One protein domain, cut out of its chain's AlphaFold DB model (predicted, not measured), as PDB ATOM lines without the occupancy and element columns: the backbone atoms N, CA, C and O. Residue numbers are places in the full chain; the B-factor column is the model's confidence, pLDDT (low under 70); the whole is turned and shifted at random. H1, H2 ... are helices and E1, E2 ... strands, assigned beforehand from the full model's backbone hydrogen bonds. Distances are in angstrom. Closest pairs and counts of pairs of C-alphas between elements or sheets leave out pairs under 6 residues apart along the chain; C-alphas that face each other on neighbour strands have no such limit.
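Overview. This is residues 3 to 83 of the 83 residues of an uncharacterized protein of Streptomyces sp. PRh5 (UniProt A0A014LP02). This domain has little regular structure: a two-strand hairpin, E1 and E2, and helix H2 sit toward one end of a loose, elongated body, and helix H1 toward the other, with long unnamed stretches between. Residues 18 to 23 and 68 to 73 stick out. The 81 printed residues hold H1, H2, E1 and E2 in that order, a mixed class with 24 residues in named elements; the sheet is antiparallel, the radius of gyration of the C-alphas is 14.8 A, and the spans are 45 by 29 by 25 A.

Along the chain. E1 is residues 61 to 63 and E2 residues 80 to 82, ending at C-alpha 82 (40.730, -37.345, 37.444). H2, residues 46 to 54, is 12.7 A long. H1, residues 26 to 34, is 10.5 A long from C-alpha 26 (22.339, -51.474, 56.639).

Arrangement. Hairpin E1 and E2 is antiparallel at 154 degrees, with N 61 and O 82 2.8 A apart, within hydrogen-bond range. The closest C-alphas of H2 and E2, Leu 48 and Ala 81, are 7.5 A apart. H1 is apart from H2, E1 and E2. In both helices every O i to N i+4 pair is within hydrogen-bond range. Residues 9 to 10 pair parallel with 39 to 40.

Size, cuts and confidence. The C-alphas farthest apart, Ser 21 and Ile 55, are 45.9 A apart. The printed part has no cut. Links H1 to H2 and E1 to E2 are long. No printed residue is under 70 in pLDDT.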
ATOM      1  N   GLU A   3      31.091 -59.262  45.345       91.25
ATOM      2  CA  GLU A   3      31.345 -59.994  44.082       91.25
ATOM      3  C   GLU A   3      32.154 -59.198  43.047       91.25
ATOM      4  O   GLU A   3      32.793 -59.777  42.178       91.25
ATOM      5  N   ARG A   4      32.109 -57.862  43.127       92.19
ATOM      6  CA  ARG A   4      32.854 -56.948  42.249       92.19
ATOM      7  C   ARG A   4      34.150 -56.452  42.894       92.19
ATOM      8  O   ARG A   4      34.748 -55.516  42.382       92.19
ATOM      9  N   GLU A   5      34.518 -57.017  44.046       93.19
ATOM     10  CA  GLU A   5      35.700 -56.660  44.836       93.19
ATOM     11  C   GLU A   5      35.838 -55.157  45.120       93.19
ATOM     12  O   GLU A   5      36.943 -54.618  45.199       93.19
ATOM     13  N   VAL A   6      34.708 -54.464  45.295       93.75
ATOM     14  CA  VAL A   6      34.696 -53.031  45.613       93.75
ATOM     15  C   VAL A   6      35.368 -52.810  46.968       93.75
ATOM     16  O   VAL A   6      35.012 -53.455  47.953       93.75
ATOM     17  N   ARG A   7      36.346 -51.897  47.010       94.00
ATOM     18  CA  ARG A   7      37.151 -51.609  48.209       94.00
ATOM     19  C   ARG A   7      36.795 -50.301  48.905       94.00
ATOM     20  O   ARG A   7      37.301 -50.075  49.993       94.00
ATOM     21  N   LEU A   8      35.952 -49.464  48.306       94.38
ATOM     22  CA  LEU A   8      35.494 -48.191  48.864       94.38
ATOM     23  C   LEU A   8      34.135 -47.838  48.254       94.38
ATOM     24  O   LEU A   8      33.932 -48.047  47.057       94.38
ATOM     25  N   TYR A   9      33.224 -47.295  49.059       94.25
ATOM     26  CA  TYR A   9      31.972 -46.709  48.577       94.25
ATOM     27  C   TYR A   9      31.935 -45.217  48.904       94.25
ATOM     28  O   TYR A   9      32.205 -44.815  50.033       94.25
ATOM     29  N   ALA A  10      31.605 -44.409  47.903       94.75
ATOM     30  CA  ALA A  10      31.506 -42.961  47.989       94.75
ATOM     31  C   ALA A  10      30.169 -42.556  47.367       94.75
ATOM     32  O   ALA A  10      29.969 -42.766  46.170       94.75
ATOM     33  N   GLY A  11      29.244 -42.060  48.185       92.19
ATOM     34  CA  GLY A  11      27.862 -41.812  47.779       92.19
ATOM     35  C   GLY A  11      27.368 -40.438  48.210       92.19
ATOM     36  O   GLY A  11      27.770 -39.910  49.247       92.19
ATOM     37  N   ASP A  12      26.475 -39.863  47.411       92.25
ATOM     38  CA  ASP A  12      25.700 -38.665  47.748       92.25
ATOM     39  C   ASP A  12      24.479 -38.989  48.630       92.25
ATOM     40  O   ASP A  12      23.939 -38.108  49.299       92.25
ATOM     41  N   ILE A  13      24.090 -40.266  48.684       86.69
ATOM     42  CA  ILE A  13      23.047 -40.817  49.551       86.69
ATOM     43  C   ILE A  13      23.678 -41.819  50.521       86.69
ATOM     44  O   ILE A  13      24.337 -42.773  50.109       86.69
ATOM     45  N   GLY A  14      23.448 -41.601  51.814       81.25
ATOM     46  CA  GLY A  14      23.862 -42.505  52.884       81.25
ATOM     47  C   GLY A  14      22.706 -43.331  53.444       81.25
ATOM     48  O   GLY A  14      21.591 -43.356  52.919       81.25
ATOM     49  N   ASP A  15      22.975 -43.993  54.563       86.31
ATOM     50  CA  ASP A  15      21.923 -44.586  55.379       86.31
ATOM     51  C   ASP A  15      21.000 -43.526  56.003       86.31
ATOM     52  O   ASP A  15      21.340 -42.349  56.139       86.31
ATOM     53  N   LYS A  16      19.850 -43.987  56.509       82.75
ATOM     54  CA  LYS A  16      19.100 -43.224  57.510       82.75
ATOM     55  C   LYS A  16      19.972 -42.925  58.735       82.75
ATOM     56  O   LYS A  16      20.821 -43.733  59.121       82.75
ATOM     57  N   PHE A  17      19.690 -41.810  59.401       82.81
ATOM     58  CA  PHE A  17      20.322 -41.504  60.680       82.81
ATOM     59  C   PHE A  17      20.064 -42.618  61.714       82.81
ATOM     60  O   PHE A  17      18.981 -43.215  61.720       82.81
ATOM     61  N   PRO A  18      21.048 -42.925  62.577       79.50
ATOM     62  CA  PRO A  18      20.881 -43.936  63.611       79.50
ATOM     63  C   PRO A  18      19.833 -43.490  64.636       79.50
ATOM     64  O   PRO A  18      19.881 -42.374  65.151       79.50
ATOM     65  N   GLU A  19      18.910 -44.392  64.965       85.50
ATOM     66  CA  GLU A  19      17.879 -44.193  65.986       85.50
ATOM     67  C   GLU A  19      18.043 -45.253  67.088       85.50
ATOM     68  O   GLU A  19      18.253 -46.423  66.758       85.50
ATOM     69  N   PRO A  20      17.919 -44.904  68.386       83.62
ATOM     70  CA  PRO A  20      18.233 -45.819  69.492       83.62
ATOM     71  C   PRO A  20      17.453 -47.142  69.504       83.62
ATOM     72  O   PRO A  20      17.953 -48.144  70.003       83.62
ATOM     73  N   SER A  21      16.221 -47.145  68.992       86.19
ATOM     74  CA  SER A  21      15.330 -48.313  68.971       86.19
ATOM     75  C   SER A  21      15.256 -49.004  67.609       86.19
ATOM     76  O   SER A  21      14.535 -49.992  67.464       86.19
ATOM     77  N   ALA A  22      15.966 -48.496  66.600       83.75
ATOM     78  CA  ALA A  22      15.922 -49.044  65.257       83.75
ATOM     79  C   ALA A  22      17.040 -50.063  65.020       83.75
ATOM     80  O   ALA A  22      18.089 -50.048  65.662       83.75
ATOM     81  N   ALA A  23      16.828 -50.932  64.031       84.44
ATOM     82  CA  ALA A  23      17.904 -51.753  63.500       84.44
ATOM     83  C   ALA A  23      19.065 -50.873  63.007       84.44
ATOM     84  O   ALA A  23      18.842 -49.775  62.479       84.44
ATOM     85  N   ALA A  24      20.286 -51.390  63.167       82.69
ATOM     86  CA  ALA A  24      21.494 -50.722  62.711       82.69
ATOM     87  C   ALA A  24      21.397 -50.369  61.214       82.69
ATOM     88  O   ALA A  24      20.827 -51.150  60.441       82.69
ATOM     89  N   PRO A  25      21.957 -49.226  60.791       87.88
ATOM     90  CA  PRO A  25      21.942 -48.836  59.390       87.88
ATOM     91  C   PRO A  25      22.624 -49.881  58.498       87.88
ATOM     92  O   PRO A  25      23.713 -50.368  58.815       87.88
ATOM     93  N   VAL A  26      21.953 -50.285  57.416       89.25
ATOM     94  CA  VAL A  26      22.339 -51.474  56.639       89.25
ATOM     95  C   VAL A  26      23.646 -51.235  55.893       89.25
ATOM     96  O   VAL A  26      24.501 -52.126  55.895       89.25
ATOM     97  N   LEU A  27      23.824 -50.057  55.284       90.69
ATOM     98  CA  LEU A  27      25.042 -49.734  54.543       90.69
ATOM     99  C   LEU A  27      26.245 -49.668  55.493       90.69
ATOM    100  O   LEU A  27      27.217 -50.379  55.256       90.69
ATOM    101  N   HIS A  28      26.170 -48.926  56.600       91.56
ATOM    102  CA  HIS A  28      27.255 -48.803  57.580       91.56
ATOM    103  C   HIS A  28      27.598 -50.146  58.223       91.56
ATOM    104  O   HIS A  28      28.771 -50.514  58.299       91.56
ATOM    105  N   ASN A  29      26.591 -50.911  58.653       91.19
ATOM    106  CA  ASN A  29      26.829 -52.192  59.309       91.19
ATOM    107  C   ASN A  29      27.423 -53.230  58.343       91.19
ATOM    108  O   ASN A  29      28.277 -54.029  58.719       91.19
ATOM    109  N   THR A  30      27.006 -53.230  57.078       91.25
ATOM    110  CA  THR A  30      27.559 -54.159  56.085       91.25
ATOM    111  C   THR A  30      28.940 -53.713  55.614       91.25
ATOM    112  O   THR A  30      29.886 -54.494  55.667       91.25
ATOM    113  N   ALA A  31      29.092 -52.461  55.184       92.31
ATOM    114  CA  ALA A  31      30.342 -51.960  54.630       92.31
ATOM    115  C   ALA A  31      31.457 -51.893  55.680       92.31
ATOM    116  O   ALA A  31      32.494 -52.528  55.496       92.31
ATOM    117  N   LEU A  32      31.236 -51.189  56.793       91.81
ATOM    118  CA  LEU A  32      32.280 -50.963  57.792       91.81
ATOM    119  C   LEU A  32      32.531 -52.224  58.622       91.81
ATOM    120  O   LEU A  32      33.664 -52.692  58.696       91.81
ATOM    121  N   ALA A  33      31.483 -52.786  59.235       90.81
ATOM    122  CA  ALA A  33      31.656 -53.842  60.234       90.81
ATOM    123  C   ALA A  33      31.872 -55.234  59.623       90.81
ATOM    124  O   ALA A  33      32.678 -56.001  60.144       90.81
ATOM    125  N   GLN A  34      31.177 -55.574  58.531       91.56
ATOM    126  CA  GLN A  34      31.281 -56.911  57.926       91.56
ATOM    127  C   GLN A  34      32.330 -56.990  56.812       91.56
ATOM    128  O   GLN A  34      33.016 -58.004  56.697       91.56
ATOM    129  N   LEU A  35      32.464 -55.947  55.986       92.62
ATOM    130  CA  LEU A  35      33.363 -55.960  54.823       92.62
ATOM    131  C   LEU A  35      34.695 -55.235  55.056       92.62
ATOM    132  O   LEU A  35      35.600 -55.377  54.233       92.62
ATOM    133  N   GLY A  36      34.830 -54.445  56.128       92.69
ATOM    134  CA  GLY A  36      36.000 -53.585  56.341       92.69
ATOM    135  C   GLY A  36      36.192 -52.541  55.232       92.69
ATOM    136  O   GLY A  36      37.309 -52.084  54.996       92.69
ATOM    137  N   MET A  37      35.121 -52.202  54.512       94.62
ATOM    138  CA  MET A  37      35.114 -51.292  53.373       94.62
ATOM    139  C   MET A  37      34.864 -49.855  53.854       94.62
ATOM    140  O   MET A  37      33.801 -49.600  54.423       94.62
ATOM    141  N   PRO A  38      35.783 -48.903  53.607       93.50
ATOM    142  CA  PRO A  38      35.577 -47.497  53.936       93.50
ATOM    143  C   PRO A  38      34.379 -46.885  53.204       93.50
ATOM    144  O   PRO A  38      34.105 -47.215  52.044       93.50
ATOM    145  N   LEU A  39      33.720 -45.948  53.887       94.25
ATOM    146  CA  LEU A  39      32.626 -45.134  53.365       94.25
ATOM    147  C   LEU A  39      33.054 -43.666  53.261       94.25
ATOM    148  O   LEU A  39      33.771 -43.162  54.127       94.25
ATOM    149  N   ILE A  40      32.593 -42.991  52.209       94.56
ATOM    150  CA  ILE A  40      32.578 -41.531  52.102       94.56
ATOM    151  C   ILE A  40      31.123 -41.115  51.915       94.56
ATOM    152  O   ILE A  40      30.541 -41.337  50.851       94.56
ATOM    153  N   ASP A  41      30.548 -40.539  52.962       90.56
ATOM    154  CA  ASP A  41      29.170 -40.064  52.956       90.56
ATOM    155  C   ASP A  41      29.070 -38.634  52.417       90.56
ATOM    156  O   ASP A  41      30.012 -37.840  52.514       90.56
ATOM    157  N   CYS A  42      27.892 -38.295  51.891       89.81
ATOM    158  CA  CYS A  42      27.532 -36.946  51.448       89.81
ATOM    159  C   CYS A  42      28.472 -36.365  50.379       89.81
ATOM    160  O   CYS A  42      28.757 -35.166  50.371       89.81
ATOM    161  N   VAL A  43      28.959 -37.204  49.465       94.12
ATOM    162  CA  VAL A  43      29.797 -36.750  48.353       94.12
ATOM    163  C   VAL A  43      28.973 -35.861  47.427       94.12
ATOM    164  O   VAL A  43      27.897 -36.250  46.986       94.12
ATOM    165  N   ASN A  44      29.479 -34.678  47.085       94.69
ATOM    166  CA  ASN A  44      28.868 -33.876  46.030       94.69
ATOM    167  C   ASN A  44      29.290 -34.425  44.660       94.69
ATOM    168  O   ASN A  44      30.439 -34.266  44.252       94.69
ATOM    169  N   VAL A  45      28.355 -35.065  43.959       95.94
ATOM    170  CA  VAL A  45      28.598 -35.702  42.653       95.94
ATOM    171  C   VAL A  45      27.982 -34.940  41.478       95.94
ATOM    172  O   VAL A  45      28.036 -35.430  40.354       95.94
ATOM    173  N   THR A  46      27.392 -33.760  41.698       96.69
ATOM    174  CA  THR A  46      26.619 -33.055  40.660       96.69
ATOM    175  C   THR A  46      27.462 -32.715  39.431       96.69
ATOM    176  O   THR A  46      27.080 -33.064  38.316       96.69
ATOM    177  N   GLU A  47      28.620 -32.083  39.626       97.19
ATOM    178  CA  GLU A  47      29.533 -31.731  38.529       97.19
ATOM    179  C   GLU A  47      30.143 -32.984  37.883       97.19
ATOM    180  O   GLU A  47      30.194 -33.096  36.661       97.19
ATOM    181  N   LEU A  48      30.520 -33.981  38.693       97.38
ATOM    182  CA  LEU A  48      31.042 -35.254  38.195       97.38
ATOM    183  C   LEU A  48      30.045 -35.951  37.259       97.38
ATOM    184  O   LEU A  48      30.431 -36.446  36.205       97.38
ATOM    185  N   ALA A  49      28.763 -35.979  37.629       97.69
ATOM    186  CA  ALA A  49      27.713 -36.581  36.819       97.69
ATOM    187  C   ALA A  49      27.536 -35.858  35.473       97.69
ATOM    188  O   ALA A  49      27.352 -36.523  34.454       97.69
ATOM    189  N   GLN A  50      27.628 -34.521  35.460       98.44
ATOM    190  CA  GLN A  50      27.583 -33.722  34.231       98.44
ATOM    191  C   GLN A  50      28.758 -34.061  33.312       98.44
ATOM    192  O   GLN A  50      28.534 -34.444  32.166       98.44
ATOM    193  N   VAL A  51      29.989 -34.036  33.834       98.38
ATOM    194  CA  VAL A  51      31.193 -34.368  33.055       98.38
ATOM    195  C   VAL A  51      31.113 -35.788  32.497       98.38
ATOM    196  O   VAL A  51      31.317 -35.982  31.305       98.38
ATOM    197  N   CYS A  52      30.753 -36.779  33.322       98.44
ATOM    198  CA  CYS A  52      30.584 -38.168  32.889       98.44
ATOM    199  C   CYS A  52      29.593 -38.314  31.724       98.44
ATOM    200  O   CYS A  52      29.825 -39.131  30.830       98.44
ATOM    201  N   ALA A  53      28.497 -37.545  31.740       98.50
ATOM    202  CA  ALA A  53      27.497 -37.545  30.678       98.50
ATOM    203  C   ALA A  53      28.010 -36.866  29.398       98.50
ATOM    204  O   ALA A  53      27.758 -37.374  28.310       98.50
ATOM    205  N   GLU A  54      28.751 -35.762  29.518       98.56
ATOM    206  CA  GLU A  54      29.323 -35.030  28.379       98.56
ATOM    207  C   GLU A  54      30.384 -35.837  27.620       98.56
ATOM    208  O   GLU A  54      30.438 -35.778  26.393       98.56
ATOM    209  N   ILE A  55      31.225 -36.592  28.335       98.31
ATOM    210  CA  ILE A  55      32.331 -37.360  27.734       98.31
ATOM    211  C   ILE A  55      32.019 -38.853  27.543       98.31
ATOM    212  O   ILE A  55      32.906 -39.613  27.154       98.31
ATOM    213  N   GLU A  56      30.802 -39.285  27.884       98.25
ATOM    214  CA  GLU A  56      30.337 -40.680  27.827       98.25
ATOM    215  C   GLU A  56      31.246 -41.685  28.573       98.25
ATOM    216  O   GLU A  56      31.439 -42.830  28.153       98.25
ATOM    217  N   ARG A  57      31.824 -41.278  29.711       98.25
ATOM    218  CA  ARG A  57      32.754 -42.107  30.497       98.25
ATOM    219  C   ARG A  57      32.597 -41.855  31.991       98.25
ATOM    220  O   ARG A  57      32.812 -40.745  32.458       98.25
ATOM    221  N   CYS A  58      32.351 -42.926  32.746       97.69
ATOM    222  CA  CYS A  58      32.252 -42.903  34.214       97.69
ATOM    223  C   CYS A  58      33.449 -43.558  34.925       97.69
ATOM    224  O   CYS A  58      33.400 -43.808  36.127       97.69
ATOM    225  N   SER A  59      34.509 -43.878  34.183       97.88
ATOM    226  CA  SER A  59      35.749 -44.455  34.707       97.88
ATOM    227  C   SER A  59      36.843 -43.395  34.704       97.88
ATOM    228  O   SER A  59      37.149 -42.813  33.665       97.88
ATOM    229  N   PHE A  60      37.445 -43.174  35.864       97.88
ATOM    230  CA  PHE A  60      38.456 -42.150  36.100       97.88
ATOM    231  C   PHE A  60      39.404 -42.609  37.211       97.88
ATOM    232  O   PHE A  60      39.105 -43.544  37.960       97.88
ATOM    233  N   LEU A  61      40.552 -41.948  37.333       98.06
ATOM    234  CA  LEU A  61      41.410 -42.112  38.497       98.06
ATOM    235  C   LEU A  61      40.736 -41.439  39.697       98.06
ATOM    236  O   LEU A  61      40.550 -40.225  39.721       98.06
ATOM    237  N   PHE A  62      40.385 -42.239  40.700       96.94
ATOM    238  CA  PHE A  62      39.932 -41.741  41.992       96.94
ATOM    239  C   PHE A  62      41.143 -41.497  42.897       96.94
ATOM    240  O   PHE A  62      41.881 -42.433  43.212       96.94
ATOM    241  N   ALA A  63      41.347 -40.251  43.316       96.50
ATOM    242  CA  ALA A  63      42.425 -39.869  44.218       96.50
ATOM    243  C   ALA A  63      41.859 -39.285  45.514       96.50
ATOM    244  O   ALA A  63      40.981 -38.425  45.502       96.50
ATOM    245  N   LEU A  64      42.391 -39.746  46.643       94.38
ATOM    246  CA  LEU A  64      41.973 -39.303  47.962       94.38
ATOM    247  C   LEU A  64      43.180 -39.234  48.898       94.38
ATOM    248  O   LEU A  64      43.953 -40.184  48.999       94.38
ATOM    249  N   GLY A  65      43.296 -38.119  49.615       90.69
ATOM    250  CA  GLY A  65      44.228 -37.944  50.722       90.69
ATOM    251  C   GLY A  65      43.488 -37.539  51.994       90.69
ATOM    252  O   GLY A  65      42.455 -36.873  51.940       90.69
ATOM    253  N   THR A  66      44.028 -37.932  53.145       88.06
ATOM    254  CA  THR A  66      43.552 -37.487  54.457       88.06
ATOM    255  C   THR A  66      44.729 -37.297  55.411       88.06
ATOM    256  O   THR A  66      45.834 -37.781  55.153       88.06
ATOM    257  N   ILE A  67      44.505 -36.582  56.510       89.38
ATOM    258  CA  ILE A  67      45.503 -36.393  57.566       89.38
ATOM    259  C   ILE A  67      45.489 -37.585  58.541       89.38
ATOM    260  O   ILE A  67      44.418 -38.055  58.918       89.38
ATOM    261  N   PRO A  68      46.650 -38.091  58.999       88.88
ATOM    262  CA  PRO A  68      46.687 -39.215  59.929       88.88
ATOM    263  C   PRO A  68      46.354 -38.750  61.354       88.88
ATOM    264  O   PRO A  68      47.231 -38.334  62.112       88.88
ATOM    265  N   VAL A  69      45.080 -38.840  61.738       94.38
ATOM    266  CA  VAL A  69      44.610 -38.518  63.096       94.38
ATOM    267  C   VAL A  69      44.401 -39.805  63.892       94.38
ATOM    268  O   VAL A  69      43.561 -40.637  63.555       94.38
ATOM    269  N   ARG A  70      45.167 -39.985  64.974       94.06
ATOM    270  CA  ARG A  70      45.040 -41.166  65.844       94.06
ATOM    271  C   ARG A  70      43.707 -41.150  66.593       94.06
ATOM    272  O   ARG A  70      43.362 -40.147  67.207       94.06
ATOM    273  N   GLY A  71      43.002 -42.281  66.582       93.12
ATOM    274  CA  GLY A  71      41.733 -42.458  67.297       93.12
ATOM    275  C   GLY A  71      40.508 -41.853  66.604       93.12
ATOM    276  O   GLY A  71      39.410 -41.970  67.140       93.12
ATOM    277  N   ALA A  72      40.665 -41.233  65.428       92.75
ATOM    278  CA  ALA A  72      39.526 -40.758  64.648       92.75
ATOM    279  C   ALA A  72      38.746 -41.941  64.052       92.75
ATOM    280  O   ALA A  72      39.340 -42.883  63.527       92.75
ATOM    281  N   THR A  73      37.416 -41.868  64.099       91.38
ATOM    282  CA  THR A  73      36.506 -42.838  63.461       91.38
ATOM    283  C   THR A  73      36.067 -42.403  62.061       91.38
ATOM    284  O   THR A  73      35.440 -43.175  61.345       91.38
ATOM    285  N   GLY A  74      36.396 -41.170  61.673       91.38
ATOM    286  CA  GLY A  74      36.109 -40.558  60.381       91.38
ATOM    287  C   GLY A  74      36.758 -39.176  60.303       91.38
ATOM    288  O   GLY A  74      37.090 -38.583  61.333       91.38
ATOM    289  N   LEU A  75      36.979 -38.681  59.086       93.50
ATOM    290  CA  LEU A  75      37.593 -37.380  58.824       93.50
ATOM    291  C   LEU A  75      36.933 -36.728  57.606       93.50
ATOM    292  O   LEU A  75      36.528 -37.446  56.688       93.50
ATOM    293  N   PRO A  76      36.865 -35.386  57.555       92.25
ATOM    294  CA  PRO A  76      36.515 -34.702  56.323       92.25
ATOM    295  C   PRO A  76      37.565 -35.006  55.251       92.25
ATOM    296  O   PRO A  76      38.765 -35.088  55.528       92.25
ATOM    297  N   VAL A  77      37.099 -35.169  54.019       93.19
ATOM    298  CA  VAL A  77      37.924 -35.527  52.869       93.19
ATOM    299  C   VAL A  77      37.511 -34.731  51.637       93.19
ATOM    300  O   VAL A  77      36.374 -34.284  51.539       93.19
ATOM    301  N   ASN A  78      38.439 -34.579  50.692       93.69
ATOM    302  CA  ASN A  78      38.178 -33.980  49.384       93.69
ATOM    303  C   ASN A  78      38.565 -34.978  48.277       93.69
ATOM    304  O   ASN A  78      39.710 -34.953  47.815       93.69
ATOM    305  N   PRO A  79      37.677 -35.924  47.928       94.94
ATOM    306  CA  PRO A  79      37.945 -36.892  46.874       94.94
ATOM    307  C   PRO A  79      38.001 -36.207  45.506       94.94
ATOM    308  O   PRO A  79      37.196 -35.331  45.204       94.94
ATOM    309  N   LEU A  80      38.936 -36.639  44.664       96.25
ATOM    310  CA  LEU A  80      39.129 -36.120  43.315       96.25
ATOM    311  C   LEU A  80      38.823 -37.207  42.284       96.25
ATOM    312  O   LEU A  80      39.317 -38.332  42.391       96.25
ATOM    313  N   ALA A  81      38.054 -36.839  41.264       97.44
ATOM    314  CA  ALA A  81      37.895 -37.610  40.038       97.44
ATOM    315  C   ALA A  81      38.793 -37.002  38.952       97.44
ATOM    316  O   ALA A  81      38.656 -35.827  38.618       97.44
ATOM    317  N   ILE A  82      39.737 -37.787  38.431       97.25
ATOM    318  CA  ILE A  82      40.730 -37.345  37.444       97.25
ATOM    319  C   ILE A  82      40.532 -38.154  36.156       97.25
ATOM    320  O   ILE A  82      40.735 -39.370  36.144       97.25
ATOM    321  N   PHE A  83      40.100 -37.469  35.098       96.31
ATOM    322  CA  PHE A  83      39.702 -38.036  33.806       96.31
ATOM    323  C   PHE A  83      40.850 -38.201  32.806       96.31
ATOM    324  O   PHE A  83      41.806 -37.401  32.855       96.31
TER     325      PHE A  83